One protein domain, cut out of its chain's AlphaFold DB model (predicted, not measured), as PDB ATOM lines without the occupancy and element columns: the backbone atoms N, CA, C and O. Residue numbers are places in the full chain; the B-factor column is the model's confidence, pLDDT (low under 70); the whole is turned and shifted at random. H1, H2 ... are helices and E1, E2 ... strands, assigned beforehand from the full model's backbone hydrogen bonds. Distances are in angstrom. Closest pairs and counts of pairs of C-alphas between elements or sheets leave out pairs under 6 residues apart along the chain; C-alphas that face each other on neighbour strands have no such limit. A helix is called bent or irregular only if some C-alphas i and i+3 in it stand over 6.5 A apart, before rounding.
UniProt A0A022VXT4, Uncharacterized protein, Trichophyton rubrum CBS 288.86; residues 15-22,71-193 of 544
ATOM      1  N   HIS A  15     175.179 222.756 256.695       90.06
ATOM      2  CA  HIS A  15     175.402 223.436 255.415       90.06
ATOM      3  C   HIS A  15     174.972 222.591 254.214       90.06
ATOM      4  O   HIS A  15     174.533 223.138 253.201       90.06
ATOM      5  N   TYR A  16     175.010 221.259 254.320       94.19
ATOM      6  CA  TYR A  16     174.639 220.372 253.219       94.19
ATOM      7  C   TYR A  16     174.041 219.034 253.659       94.19
ATOM      8  O   TYR A  16     173.969 218.701 254.838       94.19
ATOM      9  N   ILE A  17     173.572 218.259 252.682       94.69
ATOM     10  CA  ILE A  17     173.218 216.847 252.823       94.69
ATOM     11  C   ILE A  17     173.941 216.033 251.750       94.69
ATOM     12  O   ILE A  17     174.154 216.501 250.633       94.69
ATOM     13  N   CYS A  18     174.291 214.792 252.084       94.56
ATOM     14  CA  CYS A  18     174.884 213.831 251.158       94.56
ATOM     15  C   CYS A  18     174.092 212.528 251.205       94.56
ATOM     16  O   CYS A  18     174.054 211.854 252.239       94.56
ATOM     17  N   ILE A  19     173.438 212.194 250.094       95.75
ATOM     18  CA  ILE A  19     172.508 211.071 250.011       95.75
ATOM     19  C   ILE A  19     173.070 210.018 249.049       95.75
ATOM     20  O   ILE A  19     173.257 210.309 247.862       95.75
ATOM     21  N   PRO A  20     173.340 208.786 249.523       96.25
ATOM     22  CA  PRO A  20     173.774 207.700 248.656       96.25
ATOM     23  C   PRO A  20     172.634 207.264 247.739       96.25
ATOM     24  O   PRO A  20     171.472 207.234 248.147       96.25
ATOM     25  N   PHE A  21     172.955 206.892 246.504       96.88
ATOM     26  CA  PHE A  21     171.966 206.385 245.560       96.88
ATOM     27  C   PHE A  21     171.320 205.093 246.073       96.88
ATOM     28  O   PHE A  21     170.096 205.016 246.171       96.88
ATOM     29  N   ASN A  22     172.133 204.124 246.502       96.25
ATOM     30  CA  ASN A  22     171.658 202.945 247.217       96.25
ATOM     31  C   ASN A  22     171.090 203.377 248.578       96.25
ATOM     32  O   ASN A  22     171.730 204.114 249.334       96.25
ATOM     33  N   GLY A  71     176.128 200.768 250.319       92.50
ATOM     34  CA  GLY A  71     176.743 201.181 249.061       92.50
ATOM     35  C   GLY A  71     176.318 200.346 247.857       92.50
ATOM     36  O   GLY A  71     175.217 199.807 247.805       92.50
ATOM     37  N   SER A  72     177.182 200.353 246.847       94.88
ATOM     38  CA  SER A  72     176.969 199.709 245.551       94.88
ATOM     39  C   SER A  72     177.092 198.192 245.608       94.88
ATOM     40  O   SER A  72     177.938 197.666 246.328       94.88
ATOM     41  N   ASP A  73     176.356 197.508 244.732       94.31
ATOM     42  CA  ASP A  73     176.473 196.061 244.538       94.31
ATOM     43  C   ASP A  73     177.873 195.659 244.034       94.31
ATOM     44  O   ASP A  73     178.405 194.624 244.426       94.31
ATOM     45  N   LEU A  74     178.475 196.478 243.156       93.06
ATOM     46  CA  LEU A  74     179.733 196.180 242.457       93.06
ATOM     47  C   LEU A  74     180.659 197.409 242.387       93.06
ATOM     48  O   LEU A  74     181.006 197.887 241.310       93.06
ATOM     49  N   ASN A  75     181.086 197.918 243.547       93.56
ATOM     50  CA  ASN A  75     182.154 198.923 243.713       93.56
ATOM     51  C   ASN A  75     181.955 200.307 243.046       93.56
ATOM     52  O   ASN A  75     182.869 201.136 243.086       93.56
ATOM     53  N   ILE A  76     180.789 200.607 242.466       96.12
ATOM     54  CA  ILE A  76     180.483 201.910 241.849       96.12
ATOM     55  C   ILE A  76     179.453 202.642 242.701       96.12
ATOM     56  O   ILE A  76     178.246 202.461 242.541       96.12
ATOM     57  N   ASN A  77     179.929 203.474 243.622       96.38
ATOM     58  CA  ASN A  77     179.073 204.226 244.530       96.38
ATOM     59  C   ASN A  77     178.607 205.519 243.861       96.38
ATOM     60  O   ASN A  77     179.410 206.416 243.598       96.38
ATOM     61  N   ALA A  78     177.305 205.621 243.612       97.31
ATOM     62  CA  ALA A  78     176.662 206.860 243.204       97.31
ATOM     63  C   ALA A  78     176.073 207.572 244.428       97.31
ATOM     64  O   ALA A  78     175.532 206.933 245.332       97.31
ATOM     65  N   PHE A  79     176.177 208.895 244.468       97.56
ATOM     66  CA  PHE A  79     175.592 209.723 245.517       97.56
ATOM     67  C   PHE A  79     175.393 211.149 245.007       97.56
ATOM     68  O   PHE A  79     175.999 211.568 244.022       97.56
ATOM     69  N   ALA A  80     174.528 211.896 245.673       97.81
ATOM     70  CA  ALA A  80     174.215 213.264 245.305       97.81
ATOM     71  C   ALA A  80     174.190 214.148 246.547       97.81
ATOM     72  O   ALA A  80     174.043 213.670 247.679       97.81
ATOM     73  N   LEU A  81     174.368 215.441 246.316       97.50
ATOM     74  CA  LEU A  81     174.429 216.454 247.350       97.50
ATOM     75  C   LEU A  81     173.310 217.471 247.145       97.50
ATOM     76  O   LEU A  81     172.905 217.753 246.019       97.50
ATOM     77  N   ASN A  82     172.862 218.052 248.245       97.31
ATOM     78  CA  ASN A  82     172.051 219.263 248.250       97.31
ATOM     79  C   ASN A  82     172.515 220.147 249.417       97.31
ATOM     80  O   ASN A  82     173.272 219.677 250.267       97.31
ATOM     81  N   TRP A  83     172.109 221.409 249.464       95.88
ATOM     82  CA  TRP A  83     172.635 222.384 250.424       95.88
ATOM     83  C   TRP A  83     171.525 223.139 251.154       95.88
ATOM     84  O   TRP A  83     170.442 223.355 250.610       95.88
ATOM     85  N   TYR A  84     171.782 223.516 252.404       93.38
ATOM     86  CA  TYR A  84     170.891 224.363 253.196       93.38
ATOM     87  C   TYR A  84     171.197 225.821 252.918       93.38
ATOM     88  O   TYR A  84     172.362 226.186 252.879       93.38
ATOM     89  N   ARG A  85     170.180 226.661 252.760       90.62
ATOM     90  CA  ARG A  85     170.299 228.119 252.682       90.62
ATOM     91  C   ARG A  85     170.734 228.699 254.033       90.62
ATOM     92  O   ARG A  85     170.623 228.039 255.062       90.62
ATOM     93  N   GLU A  86     171.187 229.955 254.036       86.19
ATOM     94  CA  GLU A  86     171.622 230.657 255.261       86.19
ATOM     95  C   GLU A  86     170.519 230.730 256.341       86.19
ATOM     96  O   GLU A  86     170.816 230.796 257.534       86.19
ATOM     97  N   ASP A  87     169.246 230.682 255.932       86.25
ATOM     98  CA  ASP A  87     168.076 230.656 256.821       86.25
ATOM     99  C   ASP A  87     167.750 229.258 257.393       86.25
ATOM    100  O   ASP A  87     166.810 229.113 258.175       86.25
ATOM    101  N   GLY A  88     168.523 228.232 257.025       88.12
ATOM    102  CA  GLY A  88     168.353 226.847 257.462       88.12
ATOM    103  C   GLY A  88     167.348 226.032 256.642       88.12
ATOM    104  O   GLY A  88     167.160 224.846 256.921       88.12
ATOM    105  N   THR A  89     166.708 226.613 255.625       90.88
ATOM    106  CA  THR A  89     165.843 225.863 254.702       90.88
ATOM    107  C   THR A  89     166.677 225.086 253.689       90.88
ATOM    108  O   THR A  89     167.742 225.527 253.268       90.88
ATOM    109  N   LEU A  90     166.228 223.897 253.291       93.38
ATOM    110  CA  LEU A  90     166.940 223.098 252.295       93.38
ATOM    111  C   LEU A  90     166.640 223.625 250.884       93.38
ATOM    112  O   LEU A  90     165.499 223.986 250.597       93.38
ATOM    113  N   ASN A  91     167.648 223.675 250.011       94.88
ATOM    114  CA  ASN A  91     167.448 224.066 248.620       94.88
ATOM    115  C   ASN A  91     166.454 223.126 247.916       94.88
ATOM    116  O   ASN A  91     166.557 221.905 247.994       94.88
ATOM    117  N   ASP A  92     165.523 223.729 247.193       94.00
ATOM    118  CA  ASP A  92     164.426 223.098 246.468       94.00
ATOM    119  C   ASP A  92     164.555 223.245 244.940       94.00
ATOM    120  O   ASP A  92     163.739 222.704 244.196       94.00
ATOM    121  N   ASP A  93     165.597 223.935 244.460       93.56
ATOM    122  CA  ASP A  93     165.873 224.153 243.038       93.56
ATOM    123  C   ASP A  93     166.845 223.084 242.504       93.56
ATOM    124  O   ASP A  93     168.006 222.999 242.925       93.56
ATOM    125  N   LEU A  94     166.364 222.257 241.567       93.88
ATOM    126  CA  LEU A  94     167.143 221.182 240.943       93.88
ATOM    127  C   LEU A  94     168.344 221.715 240.150       93.88
ATOM    128  O   LEU A  94     169.415 221.111 240.186       93.88
ATOM    129  N   GLU A  95     168.201 222.847 239.460       93.31
ATOM    130  CA  GLU A  95     169.297 223.437 238.689       93.31
ATOM    131  C   GLU A  95     170.409 223.917 239.624       93.31
ATOM    132  O   GLU A  95     171.582 223.669 239.348       93.31
ATOM    133  N   GLU A  96     170.067 224.517 240.768       95.06
ATOM    134  CA  GLU A  96     171.061 224.933 241.765       95.06
ATOM    135  C   GLU A  96     171.715 223.745 242.486       95.06
ATOM    136  O   GLU A  96     172.906 223.805 242.798       95.06
ATOM    137  N   ALA A  97     170.989 222.643 242.706       96.69
ATOM    138  CA  ALA A  97     171.579 221.405 243.221       96.69
ATOM    139  C   ALA A  97     172.574 220.804 242.211       96.69
ATOM    140  O   ALA A  97     173.712 220.476 242.562       96.69
ATOM    141  N   ASN A  98     172.182 220.722 240.938       96.50
ATOM    142  CA  ASN A  98     173.047 220.267 239.851       96.50
ATOM    143  C   ASN A  98     174.280 221.159 239.695       96.50
ATOM    144  O   ASN A  98     175.398 220.658 239.557       96.50
ATOM    145  N   TYR A  99     174.085 222.475 239.749       95.38
ATOM    146  CA  TYR A  99     175.145 223.468 239.678       95.38
ATOM    147  C   TYR A  99     176.156 223.275 240.813       95.38
ATOM    148  O   TYR A  99     177.352 223.146 240.558       95.38
ATOM    149  N   PHE A 100     175.678 223.159 242.053       96.88
ATOM    150  CA  PHE A 100     176.503 222.881 243.226       96.88
ATOM    151  C   PHE A 100     177.345 221.604 243.068       96.88
ATOM    152  O   PHE A 100     178.568 221.637 243.218       96.88
ATOM    153  N   MET A 101     176.719 220.490 242.683       97.12
ATOM    154  CA  MET A 101     177.427 219.221 242.493       97.12
ATOM    155  C   MET A 101     178.443 219.276 241.348       97.12
ATOM    156  O   MET A 101     179.549 218.745 241.480       97.12
ATOM    157  N   LYS A 102     178.107 219.948 240.240       95.25
ATOM    158  CA  LYS A 102     179.035 220.146 239.123       95.25
ATOM    159  C   LYS A 102     180.291 220.881 239.582       95.25
ATOM    160  O   LYS A 102     181.391 220.468 239.235       95.25
ATOM    161  N   ARG A 103     180.151 221.932 240.393       94.25
ATOM    162  CA  ARG A 103     181.292 222.717 240.894       94.25
ATOM    163  C   ARG A 103     182.237 221.906 241.766       94.25
ATOM    164  O   ARG A 103     183.452 222.035 241.628       94.25
ATOM    165  N   ILE A 104     181.682 221.054 242.622       94.81
ATOM    166  CA  ILE A 104     182.465 220.131 243.449       94.81
ATOM    167  C   ILE A 104     183.255 219.174 242.556       94.81
ATOM    168  O   ILE A 104     184.463 219.024 242.724       94.81
ATOM    169  N   VAL A 105     182.607 218.585 241.548       93.50
ATOM    170  CA  VAL A 105     183.285 217.694 240.598       93.50
ATOM    171  C   VAL A 105     184.342 218.444 239.790       93.50
ATOM    172  O   VAL A 105     185.450 217.940 239.659       93.50
ATOM    173  N   ASP A 106     184.084 219.672 239.339       90.94
ATOM    174  CA  ASP A 106     185.072 220.504 238.637       90.94
ATOM    175  C   ASP A 106     186.306 220.839 239.506       90.94
ATOM    176  O   ASP A 106     187.333 221.268 238.973       90.94
ATOM    177  N   ARG A 107     186.222 220.739 240.842       91.19
ATOM    178  CA  ARG A 107     187.376 220.855 241.759       91.19
ATOM    179  C   ARG A 107     188.075 219.522 242.018       91.19
ATOM    180  O   ARG A 107     189.254 219.522 242.352       91.19
ATOM    181  N   LEU A 108     187.356 218.417 241.860       92.44
ATOM    182  CA  LEU A 108     187.799 217.058 242.166       92.44
ATOM    183  C   LEU A 108     187.970 216.209 240.900       92.44
ATOM    184  O   LEU A 108     187.847 214.989 240.934       92.44
ATOM    185  N   SER A 109     188.200 216.847 239.756       90.19
ATOM    186  CA  SER A 109     188.434 216.181 238.477       90.19
ATOM    187  C   SER A 109     189.232 217.080 237.535       90.19
ATOM    188  O   SER A 109     189.314 218.295 237.724       90.19
ATOM    189  N   ILE A 110     189.835 216.473 236.511       85.00
ATOM    190  CA  ILE A 110     190.505 217.195 235.427       85.00
ATOM    191  C   ILE A 110     189.479 217.393 234.318       85.00
ATOM    192  O   ILE A 110     189.079 216.434 233.660       85.00
ATOM    193  N   THR A 111     189.054 218.636 234.114       74.69
ATOM    194  CA  THR A 111     188.047 218.998 233.104       74.69
ATOM    195  C   THR A 111     188.613 219.845 231.964       74.69
ATOM    196  O   THR A 111     187.889 220.171 231.026       74.69
ATOM    197  N   SER A 112     189.902 220.192 232.016       73.44
ATOM    198  CA  SER A 112     190.606 220.923 230.961       73.44
ATOM    199  C   SER A 112     192.093 220.561 230.924       73.44
ATOM    200  O   SER A 112     192.651 220.094 231.917       73.44
ATOM    201  N   SER A 113     192.744 220.813 229.785       73.38
ATOM    202  CA  SER A 113     194.194 220.638 229.608       73.38
ATOM    203  C   SER A 113     195.031 221.642 230.408       73.38
ATOM    204  O   SER A 113     196.195 221.378 230.685       73.38
ATOM    205  N   ALA A 114     194.443 222.774 230.800       67.88
ATOM    206  CA  ALA A 114     195.127 223.835 231.538       67.88
ATOM    207  C   ALA A 114     195.257 223.556 233.049       67.88
ATOM    208  O   ALA A 114     195.998 224.253 233.738       67.88
ATOM    209  N   GLY A 115     194.511 222.588 233.594       69.88
ATOM    210  CA  GLY A 115     194.574 222.243 235.015       69.88
ATOM    211  C   GLY A 115     195.789 221.377 235.346       69.88
ATOM    212  O   GLY A 115     196.114 220.468 234.589       69.88
ATOM    213  N   ASN A 116     196.431 221.607 236.497       79.69
ATOM    214  CA  ASN A 116     197.520 220.760 236.985       79.69
ATOM    215  C   ASN A 116     196.961 219.519 237.716       79.69
ATOM    216  O   ASN A 116     196.430 219.655 238.822       79.69
ATOM    217  N   PRO A 117     197.124 218.292 237.181       85.38
ATOM    218  CA  PRO A 117     196.628 217.069 237.821       85.38
ATOM    219  C   PRO A 117     197.198 216.829 239.224       85.38
ATOM    220  O   PRO A 117     196.572 216.177 240.059       85.38
ATOM    221  N   ARG A 118     198.404 217.338 239.501       86.06
ATOM    222  CA  ARG A 118     199.089 217.128 240.785       86.06
ATOM    223  C   ARG A 118     198.485 217.942 241.928       86.06
ATOM    224  O   ARG A 118     198.769 217.648 243.081       86.06
ATOM    225  N   GLU A 119     197.668 218.944 241.613       87.12
ATOM    226  CA  GLU A 119     197.007 219.807 242.597       87.12
ATOM    227  C   GLU A 119     195.616 219.296 242.995       87.12
ATOM    228  O   GLU A 119     195.012 219.836 243.917       87.12
ATOM    229  N   ILE A 120     195.100 218.257 242.327       89.56
ATOM    230  CA  ILE A 120     193.781 217.688 242.621       89.56
ATOM    231  C   ILE A 120     193.926 216.634 243.730       89.56
ATOM    232  O   ILE A 120     194.531 215.584 243.499       89.56
ATOM    233  N   PRO A 121     193.370 216.877 244.932       87.19
ATOM    234  CA  PRO A 121     193.640 216.046 246.106       87.19
ATOM    235  C   PRO A 121     192.787 214.768 246.159       87.19
ATOM    236  O   PRO A 121     193.138 213.809 246.844       87.19
ATOM    237  N   LEU A 122     191.666 214.743 245.436       91.06
ATOM    238  CA  LEU A 122     190.751 213.611 245.320       91.06
ATOM    239  C   LEU A 122     190.122 213.627 243.927       91.06
ATOM    240  O   LEU A 122     189.733 214.682 243.434       91.06
ATOM    241  N   TYR A 123     189.990 212.447 243.324       92.88
ATOM    242  CA  TYR A 123     189.372 212.273 242.015       92.88
ATOM    243  C   TYR A 123     187.977 211.672 242.151       92.88
ATOM    244  O   TYR A 123     187.816 210.545 242.619       92.88
ATOM    245  N   LEU A 124     186.974 212.416 241.696       93.38
ATOM    246  CA  LEU A 124     185.602 211.961 241.530       93.38
ATOM    247  C   LEU A 124     185.187 212.101 240.073       93.38
ATOM    248  O   LEU A 124     185.660 212.958 239.332       93.38
ATOM    249  N   THR A 125     184.261 211.246 239.668       93.44
ATOM    250  CA  THR A 125     183.600 211.365 238.371       93.44
ATOM    251  C   THR A 125     182.141 211.735 238.579       93.44
ATOM    252  O   THR A 125     181.636 211.696 239.701       93.44
ATOM    253  N   SER A 126     181.441 212.086 237.509       95.00
ATOM    254  CA  SER A 126     180.007 212.354 237.553       95.00
ATOM    255  C   SER A 126     179.275 211.716 236.383       95.00
ATOM    256  O   SER A 126     179.878 211.184 235.446       95.00
ATOM    257  N   THR A 127     177.953 211.727 236.479       94.81
ATOM    258  CA  THR A 127     177.026 211.411 235.396       94.81
ATOM    259  C   THR A 127     175.742 212.214 235.587       94.81
ATOM    260  O   THR A 127     175.555 212.859 236.620       94.81
ATOM    261  N   GLN A 128     174.851 212.156 234.608       95.31
ATOM    262  CA  GLN A 128     173.493 212.670 234.715       95.31
ATOM    263  C   GLN A 128     172.511 211.502 234.663       95.31
ATOM    264  O   GLN A 128     172.669 210.583 233.857       95.31
ATOM    265  N   PHE A 129     171.529 211.509 235.556       95.94
ATOM    266  CA  PHE A 129     170.387 210.610 235.508       95.94
ATOM    267  C   PHE A 129     169.279 211.319 234.750       95.94
ATOM    268  O   PHE A 129     168.539 212.116 235.332       95.94
ATOM    269  N   SER A 130     169.205 211.052 233.448       92.69
ATOM    270  CA  SER A 130     168.185 211.652 232.604       92.69
ATOM    271  C   SER A 130     166.817 211.040 232.849       92.69
ATOM    272  O   SER A 130     166.697 209.847 233.141       92.69
ATOM    273  N   SER A 131     165.772 211.852 232.710       87.62
ATOM    274  CA  SER A 131     164.400 211.362 232.873       87.62
ATOM    275  C   SER A 131     164.055 210.285 231.835       87.62
ATOM    276  O   SER A 131     163.383 209.309 232.162       87.62
ATOM    277  N   GLU A 132     164.604 210.387 230.620       89.88
ATOM    278  CA  GLU A 132     164.422 209.396 229.550       89.88
ATOM    279  C   GLU A 132     164.969 208.008 229.920       89.88
ATOM    280  O   GLU A 132     164.304 207.002 229.680       89.88
ATOM    281  N   LEU A 133     166.165 207.939 230.518       94.19
ATOM    282  CA  LEU A 133     166.830 206.664 230.814       94.19
ATOM    283  C   LEU A 133     166.506 206.127 232.209       94.19
ATOM    284  O   LEU A 133     166.435 204.915 232.403       94.19
ATOM    285  N   TYR A 134     166.339 207.015 233.190       95.38
ATOM    286  CA  TYR A 134     166.182 206.643 234.596       95.38
ATOM    287  C   TYR A 134     164.751 206.811 235.117       95.38
ATOM    288  O   TYR A 134     164.424 206.198 236.134       95.38
ATOM    289  N   GLY A 135     163.894 207.609 234.470       93.88
ATOM    290  CA  GLY A 135     162.478 207.779 234.819       93.88
ATOM    291  C   GLY A 135     162.216 207.915 236.324       93.88
ATOM    292  O   GLY A 135     162.801 208.753 237.017       93.88
ATOM    293  N   GLU A 136     161.367 207.035 236.861       95.06
ATOM    294  CA  GLU A 136     161.011 207.006 238.286       95.06
ATOM    295  C   GLU A 136     162.215 206.824 239.222       95.06
ATOM    296  O   GLU A 136     162.182 207.272 240.370       95.06
ATOM    297  N   CYS A 137     163.291 206.178 238.767       95.94
ATOM    298  CA  CYS A 137     164.499 206.006 239.563       95.94
ATOM    299  C   CYS A 137     165.153 207.361 239.874       95.94
ATOM    300  O   CYS A 137     165.471 207.635 241.035       95.94
ATOM    301  N   ALA A 138     165.297 208.230 238.867       95.81
ATOM    302  CA  ALA A 138     165.814 209.587 239.051       95.81
ATOM    303  C   ALA A 138     164.877 210.414 239.937       95.81
ATOM    304  O   ALA A 138     165.319 211.016 240.914       95.81
ATOM    305  N   GLN A 139     163.569 210.358 239.671       95.25
ATOM    306  CA  GLN A 139     162.558 211.086 240.444       95.25
ATOM    307  C   GLN A 139     162.531 210.676 241.922       95.25
ATOM    308  O   GLN A 139     162.416 211.517 242.811       95.25
ATOM    309  N   ASN A 140     162.664 209.382 242.217       95.44
ATOM    310  CA  ASN A 140     162.757 208.901 243.592       95.44
ATOM    311  C   ASN A 140     164.051 209.357 244.268       95.44
ATOM    312  O   ASN A 140     164.047 209.605 245.474       95.44
ATOM    313  N   PHE A 141     165.147 209.492 243.519       97.12
ATOM    314  CA  PHE A 141     166.387 210.017 244.074       97.12
ATOM    315  C   PHE A 141     166.304 211.527 244.348       97.12
ATOM    316  O   PHE A 141     166.696 211.955 245.431       97.12
ATOM    317  N   MET A 142     165.676 212.306 243.457       97.00
ATOM    318  CA  MET A 142     165.355 213.725 243.686       97.00
ATOM    319  C   MET A 142     164.541 213.921 244.973       97.00
ATOM    320  O   MET A 142     164.908 214.742 245.809       97.00
ATOM    321  N   LYS A 143     163.504 213.101 245.208       95.94
ATOM    322  CA  LYS A 143     162.707 213.162 246.450       95.94
ATOM    323  C   LYS A 143     163.558 212.960 247.705       95.94
ATOM    324  O   LYS A 143     163.352 213.652 248.696       95.94
ATOM    325  N   ARG A 144     164.523 212.033 247.673       96.12
ATOM    326  CA  ARG A 144     165.444 211.781 248.801       96.12
ATOM    327  C   ARG A 144     166.420 212.938 249.037       96.12
ATOM    328  O   ARG A 144     166.899 213.105 250.153       96.12
ATOM    329  N   LEU A 145     166.673 213.749 248.010       96.31
ATOM    330  CA  LEU A 145     167.403 215.018 248.091       96.31
ATOM    331  C   LEU A 145     166.501 216.206 248.467       96.31
ATOM    332  O   LEU A 145     166.999 217.325 248.531       96.31
ATOM    333  N   HIS A 146     165.208 215.967 248.721       95.56
ATOM    334  CA  HIS A 146     164.178 216.985 248.964       95.56
ATOM    335  C   HIS A 146     163.964 217.958 247.797       95.56
ATOM    336  O   HIS A 146     163.552 219.097 247.990       95.56
ATOM    337  N   LEU A 147     164.203 217.483 246.578       95.38
ATOM    338  CA  LEU A 147     163.875 218.189 245.348       95.38
ATOM    339  C   LEU A 147     162.532 217.683 244.815       95.38
ATOM    340  O   LEU A 147     162.196 216.498 244.946       95.38
ATOM    341  N   ALA A 148     161.763 218.577 244.194       92.62
ATOM    342  CA  ALA A 148     160.565 218.176 243.472       92.62
ATOM    343  C   ALA A 148     160.958 217.269 242.288       92.62
ATOM    344  O   ALA A 148     161.919 217.577 241.582       92.62
ATOM    345  N   PRO A 149     160.245 216.152 242.053       91.44
ATOM    346  CA  PRO A 149     160.418 215.368 240.837       91.44
ATOM    347  C   PRO A 149     160.247 216.245 239.598       91.44
ATOM    348  O   PRO A 149     159.229 216.924 239.467       91.44
ATOM    349  N   ALA A 150     161.222 216.195 238.700       87.19
ATOM    350  CA  ALA A 150     161.260 217.024 237.505       87.19
ATOM    351  C   ALA A 150     161.594 216.178 236.265       87.19
ATOM    352  O   ALA A 150     162.001 215.017 236.384       87.19
ATOM    353  N   ALA A 151     161.371 216.741 235.076       85.81
ATOM    354  CA  ALA A 151     161.722 216.088 233.813       85.81
ATOM    355  C   ALA A 151     163.197 216.314 233.440       85.81
ATOM    356  O   ALA A 151     163.740 215.596 232.605       85.81
ATOM    357  N   GLU A 152     163.825 217.307 234.058       88.69
ATOM    358  CA  GLU A 152     165.230 217.643 233.931       88.69
ATOM    359  C   GLU A 152     166.137 216.586 234.562       88.69
ATOM    360  O   GLU A 152     165.790 215.910 235.531       88.69
ATOM    361  N   ASP A 153     167.346 216.488 234.026       93.69
ATOM    362  CA  ASP A 153     168.323 215.503 234.457       93.69
ATOM    363  C   ASP A 153     168.877 215.834 235.850       93.69
ATOM    364  O   ASP A 153     169.201 216.984 236.156       93.69
ATOM    365  N   LEU A 154     169.054 214.815 236.692       96.44
ATOM    366  CA  LEU A 154     169.735 214.956 237.982       96.44
ATOM    367  C   LEU A 154     171.233 214.687 237.813       96.44
ATOM    368  O   LEU A 154     171.630 213.601 237.392       96.44
ATOM    369  N   PHE A 155     172.081 215.639 238.183       97.25
ATOM    370  CA  PHE A 155     173.526 215.441 238.239       97.25
ATOM    371  C   PHE A 155     173.890 214.586 239.459       97.25
ATOM    372  O   PHE A 155     173.370 214.791 240.551       97.25
ATOM    373  N   VAL A 156     174.782 213.613 239.286       97.12
ATOM    374  CA  VAL A 156     175.137 212.641 240.328       97.12
ATOM    375  C   VAL A 156     176.650 212.458 240.373       97.12
ATOM    376  O   VAL A 156     177.305 212.331 239.334       97.12
ATOM    377  N   LEU A 157     177.212 212.419 241.581       97.75
ATOM    378  CA  LEU A 157     178.617 212.104 241.808       97.75
ATOM    379  C   LEU A 157     178.809 210.585 241.806       97.75
ATOM    380  O   LEU A 157     178.000 209.826 242.342       97.75
ATOM    381  N   ARG A 158     179.907 210.137 241.202       97.06
ATOM    382  CA  ARG A 158     180.260 208.728 241.038       97.06
ATOM    383  C   ARG A 158     181.674 208.473 241.553       97.06
ATOM    384  O   ARG A 158     182.652 208.993 241.011       97.06
ATOM    385  N   ASN A 159     181.764 207.606 242.556       96.00
ATOM    386  CA  ASN A 159     183.002 207.086 243.125       96.00
ATOM    387  C   ASN A 159     183.171 205.604 242.754       96.00
ATOM    388  O   ASN A 159     182.464 204.740 243.275       96.00
ATOM    389  N   VAL A 160     184.110 205.319 241.851       95.19
ATOM    390  CA  VAL A 160     184.468 203.954 241.443       95.19
ATOM    391  C   VAL A 160     185.650 203.485 242.287       95.19
ATOM    392  O   VAL A 160     186.734 204.058 242.216       95.19
ATOM    393  N   VAL A 161     185.457 202.427 243.074       94.38
ATOM    394  CA  VAL A 161     186.463 201.944 244.027       94.38
ATOM    395  C   VAL A 161     187.140 200.688 243.485       94.38
ATOM    396  O   VAL A 161     186.637 199.578 243.618       94.38
ATOM    397  N   MET A 162     188.310 200.863 242.875       94.25
ATOM    398  CA  MET A 162     189.150 199.744 242.410       94.25
ATOM    399  C   MET A 162     190.390 199.531 243.281       94.25
ATOM    400  O   MET A 162     191.040 198.493 243.198       94.25
ATOM    401  N   SER A 163     190.730 200.521 244.107       93.69
ATOM    402  CA  SER A 163     191.905 200.459 244.966       93.69
ATOM    403  C   SER A 163     191.619 199.614 246.211       93.69
ATOM    404  O   SER A 163     190.650 199.900 246.917       93.69
ATOM    405  N   PRO A 164     192.471 198.627 246.541       93.19
ATOM    406  CA  PRO A 164     192.377 197.879 247.792       93.19
ATOM    407  C   PRO A 164     193.021 198.616 248.983       93.19
ATOM    408  O   PRO A 164     192.945 198.147 250.114       93.19
ATOM    409  N   PHE A 165     193.669 199.762 248.750       93.06
ATOM    410  CA  PHE A 165     194.460 200.479 249.755       93.06
ATOM    411  C   PHE A 165     193.750 201.559 250.598       93.06
ATOM    412  O   PHE A 165     194.328 201.933 251.621       93.06
ATOM    413  N   PRO A 166     192.556 202.097 250.261       87.00
ATOM    414  CA  PRO A 166     192.074 203.323 250.897       87.00
ATOM    415  C   PRO A 166     191.704 203.145 252.373       87.00
ATOM    416  O   PRO A 166     191.692 204.115 253.120       87.00
ATOM    417  N   THR A 167     191.439 201.924 252.837       87.06
ATOM    418  CA  THR A 167     191.124 201.668 254.252       87.06
ATOM    419  C   THR A 167     192.372 201.547 255.130       87.06
ATOM    420  O   THR A 167     192.283 201.631 256.356       87.06
ATOM    421  N   HIS A 168     193.561 201.378 254.535       85.75
ATOM    422  CA  HIS A 168     194.796 201.246 255.299       85.75
ATOM    423  C   HIS A 168     195.108 202.543 256.051       85.75
ATOM    424  O   HIS A 168     195.033 203.634 255.486       85.75
ATOM    425  N   LYS A 169     195.457 202.422 257.340       82.88
ATOM    426  CA  LYS A 169     195.770 203.558 258.227       82.88
ATOM    427  C   LYS A 169     194.714 204.675 258.190       82.88
ATOM    428  O   LYS A 169     195.054 205.839 258.377       82.88
ATOM    429  N   LYS A 170     193.443 204.320 257.959       81.12
ATOM    430  CA  LYS A 170     192.318 205.265 257.883       81.12
ATOM    431  C   LYS A 170     192.493 206.352 256.809       81.12
ATOM    432  O   LYS A 170     191.942 207.438 256.944       81.12
ATOM    433  N   PHE A 171     193.226 206.070 255.727       87.81
ATOM    434  CA  PHE A 171     193.436 207.034 254.638       87.81
ATOM    435  C   PHE A 171     192.116 207.531 254.021       87.81
ATOM    436  O   PHE A 171     192.003 208.697 253.653       87.81
ATOM    437  N   ILE A 172     191.084 206.682 253.988       87.69
ATOM    438  CA  ILE A 172     189.730 207.050 253.565       87.69
ATOM    439  C   ILE A 172     189.162 208.231 254.362       87.69
ATOM    440  O   ILE A 172     188.490 209.070 253.773       87.69
ATOM    441  N   CYS A 173     189.478 208.358 255.655       86.12
ATOM    442  CA  CYS A 173     189.043 209.494 256.466       86.12
ATOM    443  C   CYS A 173     189.715 210.791 255.998       86.12
ATOM    444  O   CYS A 173     189.054 211.813 255.887       86.12
ATOM    445  N   SER A 174     191.000 210.748 255.633       88.00
ATOM    446  CA  SER A 174     191.684 211.908 255.045       88.00
ATOM    447  C   SER A 174     191.057 212.327 253.712       88.00
ATOM    448  O   SER A 174     190.876 213.516 253.474       88.00
ATOM    449  N   LEU A 175     190.675 211.364 252.863       89.88
ATOM    450  CA  LEU A 175     189.959 211.653 251.614       89.88
ATOM    451  C   LEU A 175     188.571 212.255 251.870       89.88
ATOM    452  O   LEU A 175     188.145 213.145 251.137       89.88
ATOM    453  N   MET A 176     187.870 211.779 252.903       88.81
ATOM    454  CA  MET A 176     186.579 212.331 253.309       88.81
ATOM    455  C   MET A 176     186.716 213.768 253.811       88.81
ATOM    456  O   MET A 176     185.957 214.609 253.353       88.81
ATOM    457  N   ASN A 177     187.718 214.077 254.637       89.06
ATOM    458  CA  ASN A 177     187.954 215.446 255.106       89.06
ATOM    459  C   ASN A 177     188.187 216.410 253.934       89.06
ATOM    460  O   ASN A 177     187.550 217.453 253.861       89.06
ATOM    461  N   VAL A 178     189.026 216.024 252.965       91.88
ATOM    462  CA  VAL A 178     189.252 216.809 251.737       91.88
ATOM    463  C   VAL A 178     187.948 217.034 250.968       91.88
ATOM    464  O   VAL A 178     187.692 218.125 250.460       91.88
ATOM    465  N   PHE A 179     187.123 215.994 250.847       93.62
ATOM    466  CA  PHE A 179     185.838 216.089 250.164       93.62
ATOM    467  C   PHE A 179     184.880 217.051 250.880       93.62
ATOM    468  O   PHE A 179     184.242 217.875 250.227       93.62
ATOM    469  N   GLU A 180     184.809 216.973 252.207       92.19
ATOM    470  CA  GLU A 180     183.962 217.825 253.043       92.19
ATOM    471  C   GLU A 180     184.431 219.285 253.017       92.19
ATOM    472  O   GLU A 180     183.611 220.172 252.808       92.19
ATOM    473  N   GLU A 181     185.738 219.552 253.086       92.44
ATOM    474  CA  GLU A 181     186.299 220.901 252.920       92.44
ATOM    475  C   GLU A 181     185.892 221.533 251.579       92.44
ATOM    476  O   GLU A 181     185.465 222.687 251.516       92.44
ATOM    477  N   VAL A 182     185.970 220.762 250.489       94.44
ATOM    478  CA  VAL A 182     185.558 221.224 249.156       94.44
ATOM    479  C   VAL A 182     184.060 221.509 249.110       94.44
ATOM    480  O   VAL A 182     183.654 222.519 248.533       94.44
ATOM    481  N   ILE A 183     183.238 220.648 249.713       95.25
ATOM    482  CA  ILE A 183     181.796 220.873 249.828       95.25
ATOM    483  C   ILE A 183     181.516 222.185 250.564       95.25
ATOM    484  O   ILE A 183     180.797 223.029 250.035       95.25
ATOM    485  N   GLU A 184     182.107 222.376 251.741       93.19
ATOM    486  CA  GLU A 184     181.907 223.546 252.599       93.19
ATOM    487  C   GLU A 184     182.273 224.859 251.896       93.19
ATOM    488  O   GLU A 184     181.538 225.851 251.950       93.19
ATOM    489  N   GLU A 185     183.392 224.874 251.172       93.62
ATOM    490  CA  GLU A 185     183.776 226.022 250.355       93.62
ATOM    491  C   GLU A 185     182.781 226.310 249.226       93.62
ATOM    492  O   GLU A 185     182.499 227.475 248.926       93.62
ATOM    493  N   GLU A 186     182.268 225.273 248.560       94.94
ATOM    494  CA  GLU A 186     181.306 225.443 247.473       94.94
ATOM    495  C   GLU A 186     179.910 225.823 247.985       94.94
ATOM    496  O   GLU A 186     179.231 226.594 247.304       94.94
ATOM    497  N   VAL A 187     179.510 225.403 249.196       95.00
ATOM    498  CA  VAL A 187     178.266 225.862 249.844       95.00
ATOM    499  C   VAL A 187     178.289 227.381 250.015       95.00
ATOM    500  O   VAL A 187     177.374 228.065 249.561       95.00
ATOM    501  N   LYS A 188     179.373 227.935 250.572       92.31
ATOM    502  CA  LYS A 188     179.525 229.392 250.759       92.31
ATOM    503  C   LYS A 188     179.415 230.163 249.442       92.31
ATOM    504  O   LYS A 188     178.843 231.248 249.391       92.31
ATOM    505  N   LYS A 189     179.927 229.594 248.348       92.88
ATOM    506  CA  LYS A 189     179.818 230.203 247.014       92.88
ATOM    507  C   LYS A 189     178.383 230.170 246.489       92.88
ATOM    508  O   LYS A 189     177.905 231.186 245.982       92.88
ATOM    509  N   VAL A 190     177.676 229.042 246.610       93.25
ATOM    510  CA  VAL A 190     176.272 228.970 246.165       93.25
ATOM    511  C   VAL A 190     175.330 229.771 247.064       93.25
ATOM    512  O   VAL A 190     174.319 230.254 246.555       93.25
ATOM    513  N   TRP A 191     175.675 230.001 248.337       91.69
ATOM    514  CA  TRP A 191     175.000 230.978 249.195       91.69
ATOM    515  C   TRP A 191     175.079 232.376 248.613       91.69
ATOM    516  O   TRP A 191     174.037 232.948 248.328       91.69
ATOM    517  N   GLU A 192     176.277 232.892 248.342       88.69
ATOM    518  CA  GLU A 192     176.429 234.239 247.777       88.69
ATOM    519  C   GLU A 192     175.726 234.384 246.415       88.69
ATOM    520  O   GLU A 192     175.081 235.397 246.147       88.69
ATOM    521  N   ARG A 193     175.752 233.339 245.577       89.44
ATOM    522  CA  ARG A 193     175.004 233.294 244.304       89.44
ATOM    523  C   ARG A 193     173.485 233.378 244.490       89.44
ATOM    524  O   ARG A 193     172.804 234.017 243.683       89.44
TER     525      ARG A 193
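What this domain is: This is residues 15 to 22 and 71 to 193 of the 544 residues of an uncharacterized protein of Trichophyton rubrum CBS 288.86 (UniProt A0A022VXT4). A strongly twisted sheet of four strands has H1 and the long H3 over one face, set at a steep angle to each other, and H2 over the opposite face. H3 reaches E1, E2 and H1 with its later part, while residues 167 to 173, of which 168 to 173 belong to H3, stick out. The 131 printed residues hold three named helices and four named strands, in the order E1 E2 H1 E3 H2 E4 H3; the sheet runs E1 E2 E4 E3, antiparallel throughout. The class is mixed, helices and strands; the whole is compact, with a radius of gyration of the C-alphas of 15.1 A and spans of 40 by 36 by 31 A.

How they stand to each other: E1, residues 16 to 20, is an edge strand, antiparallel to E2, residues 76 to 83, with N 17 and O 82 2.8 A apart. The pairing of E2 is staggered: residues 79 to 83 pair with E1, and residues 76 to 79 with E4, residues 154 to 160, where N 159 and O 77 are 2.8 A apart. E4 is also antiparallel to the other edge strand, E3, residues 125 to 129, with N 129 and O 154 2.8 A apart. H1, residues 94 to 107, is on the sheet at a height of 6.7 A; its closest C-alphas to E4 are those of Asn 98 and Phe 155, 5.1 A. E2, H1 and E3 form a split strand-helix-strand unit, two strands running the same way with E4 between them, and its crossover is right-handed. H2, residues 131 to 144, is on the opposite face, at a height of 8.8 A. H3, residues 168 to 193, is on the same face as H1, giving three layers, helices on both faces of a sheet. H3 touches H1 with residues 182 to 190 alone, at a steep tilt of 51 degrees, opposite ways; the closest C-alphas are those of Ile 104 and Ile 183, 6.5 A. Every O i to N i+4 pair is within hydrogen-bond range in H1, against 7 of 10 in H2 and 19 of 22 in H3.

Where its parts are: E1 begins at C-alpha 16 (174.639, 220.372, 253.219) and is 13.5 A long. E2 measures 23.5 A, H1 20.3 A, E3 13.5 A, H2 16.0 A and E4 18.7 A. H3, 39.2 A, ends at C-alpha 193 (175.004, 233.294, 244.304). Two helices are irregular: C-alphas 133 and 136 of H2 are 9.5 A apart, and C-alphas 169 and 172 of H3 are 8.4 A apart.

The domain as a whole: The two C-alphas farthest apart are those of Ala 151 and Lys 169, 43.7 A. Residues 23 to 70 are not printed; C-alphas 22 and 71 are 5.7 A apart across the cut. The link from H1 to E3, residues 108 to 124, is long. The mean pLDDT of the printed part is 92.0, and residues 114 to 115 are under 70.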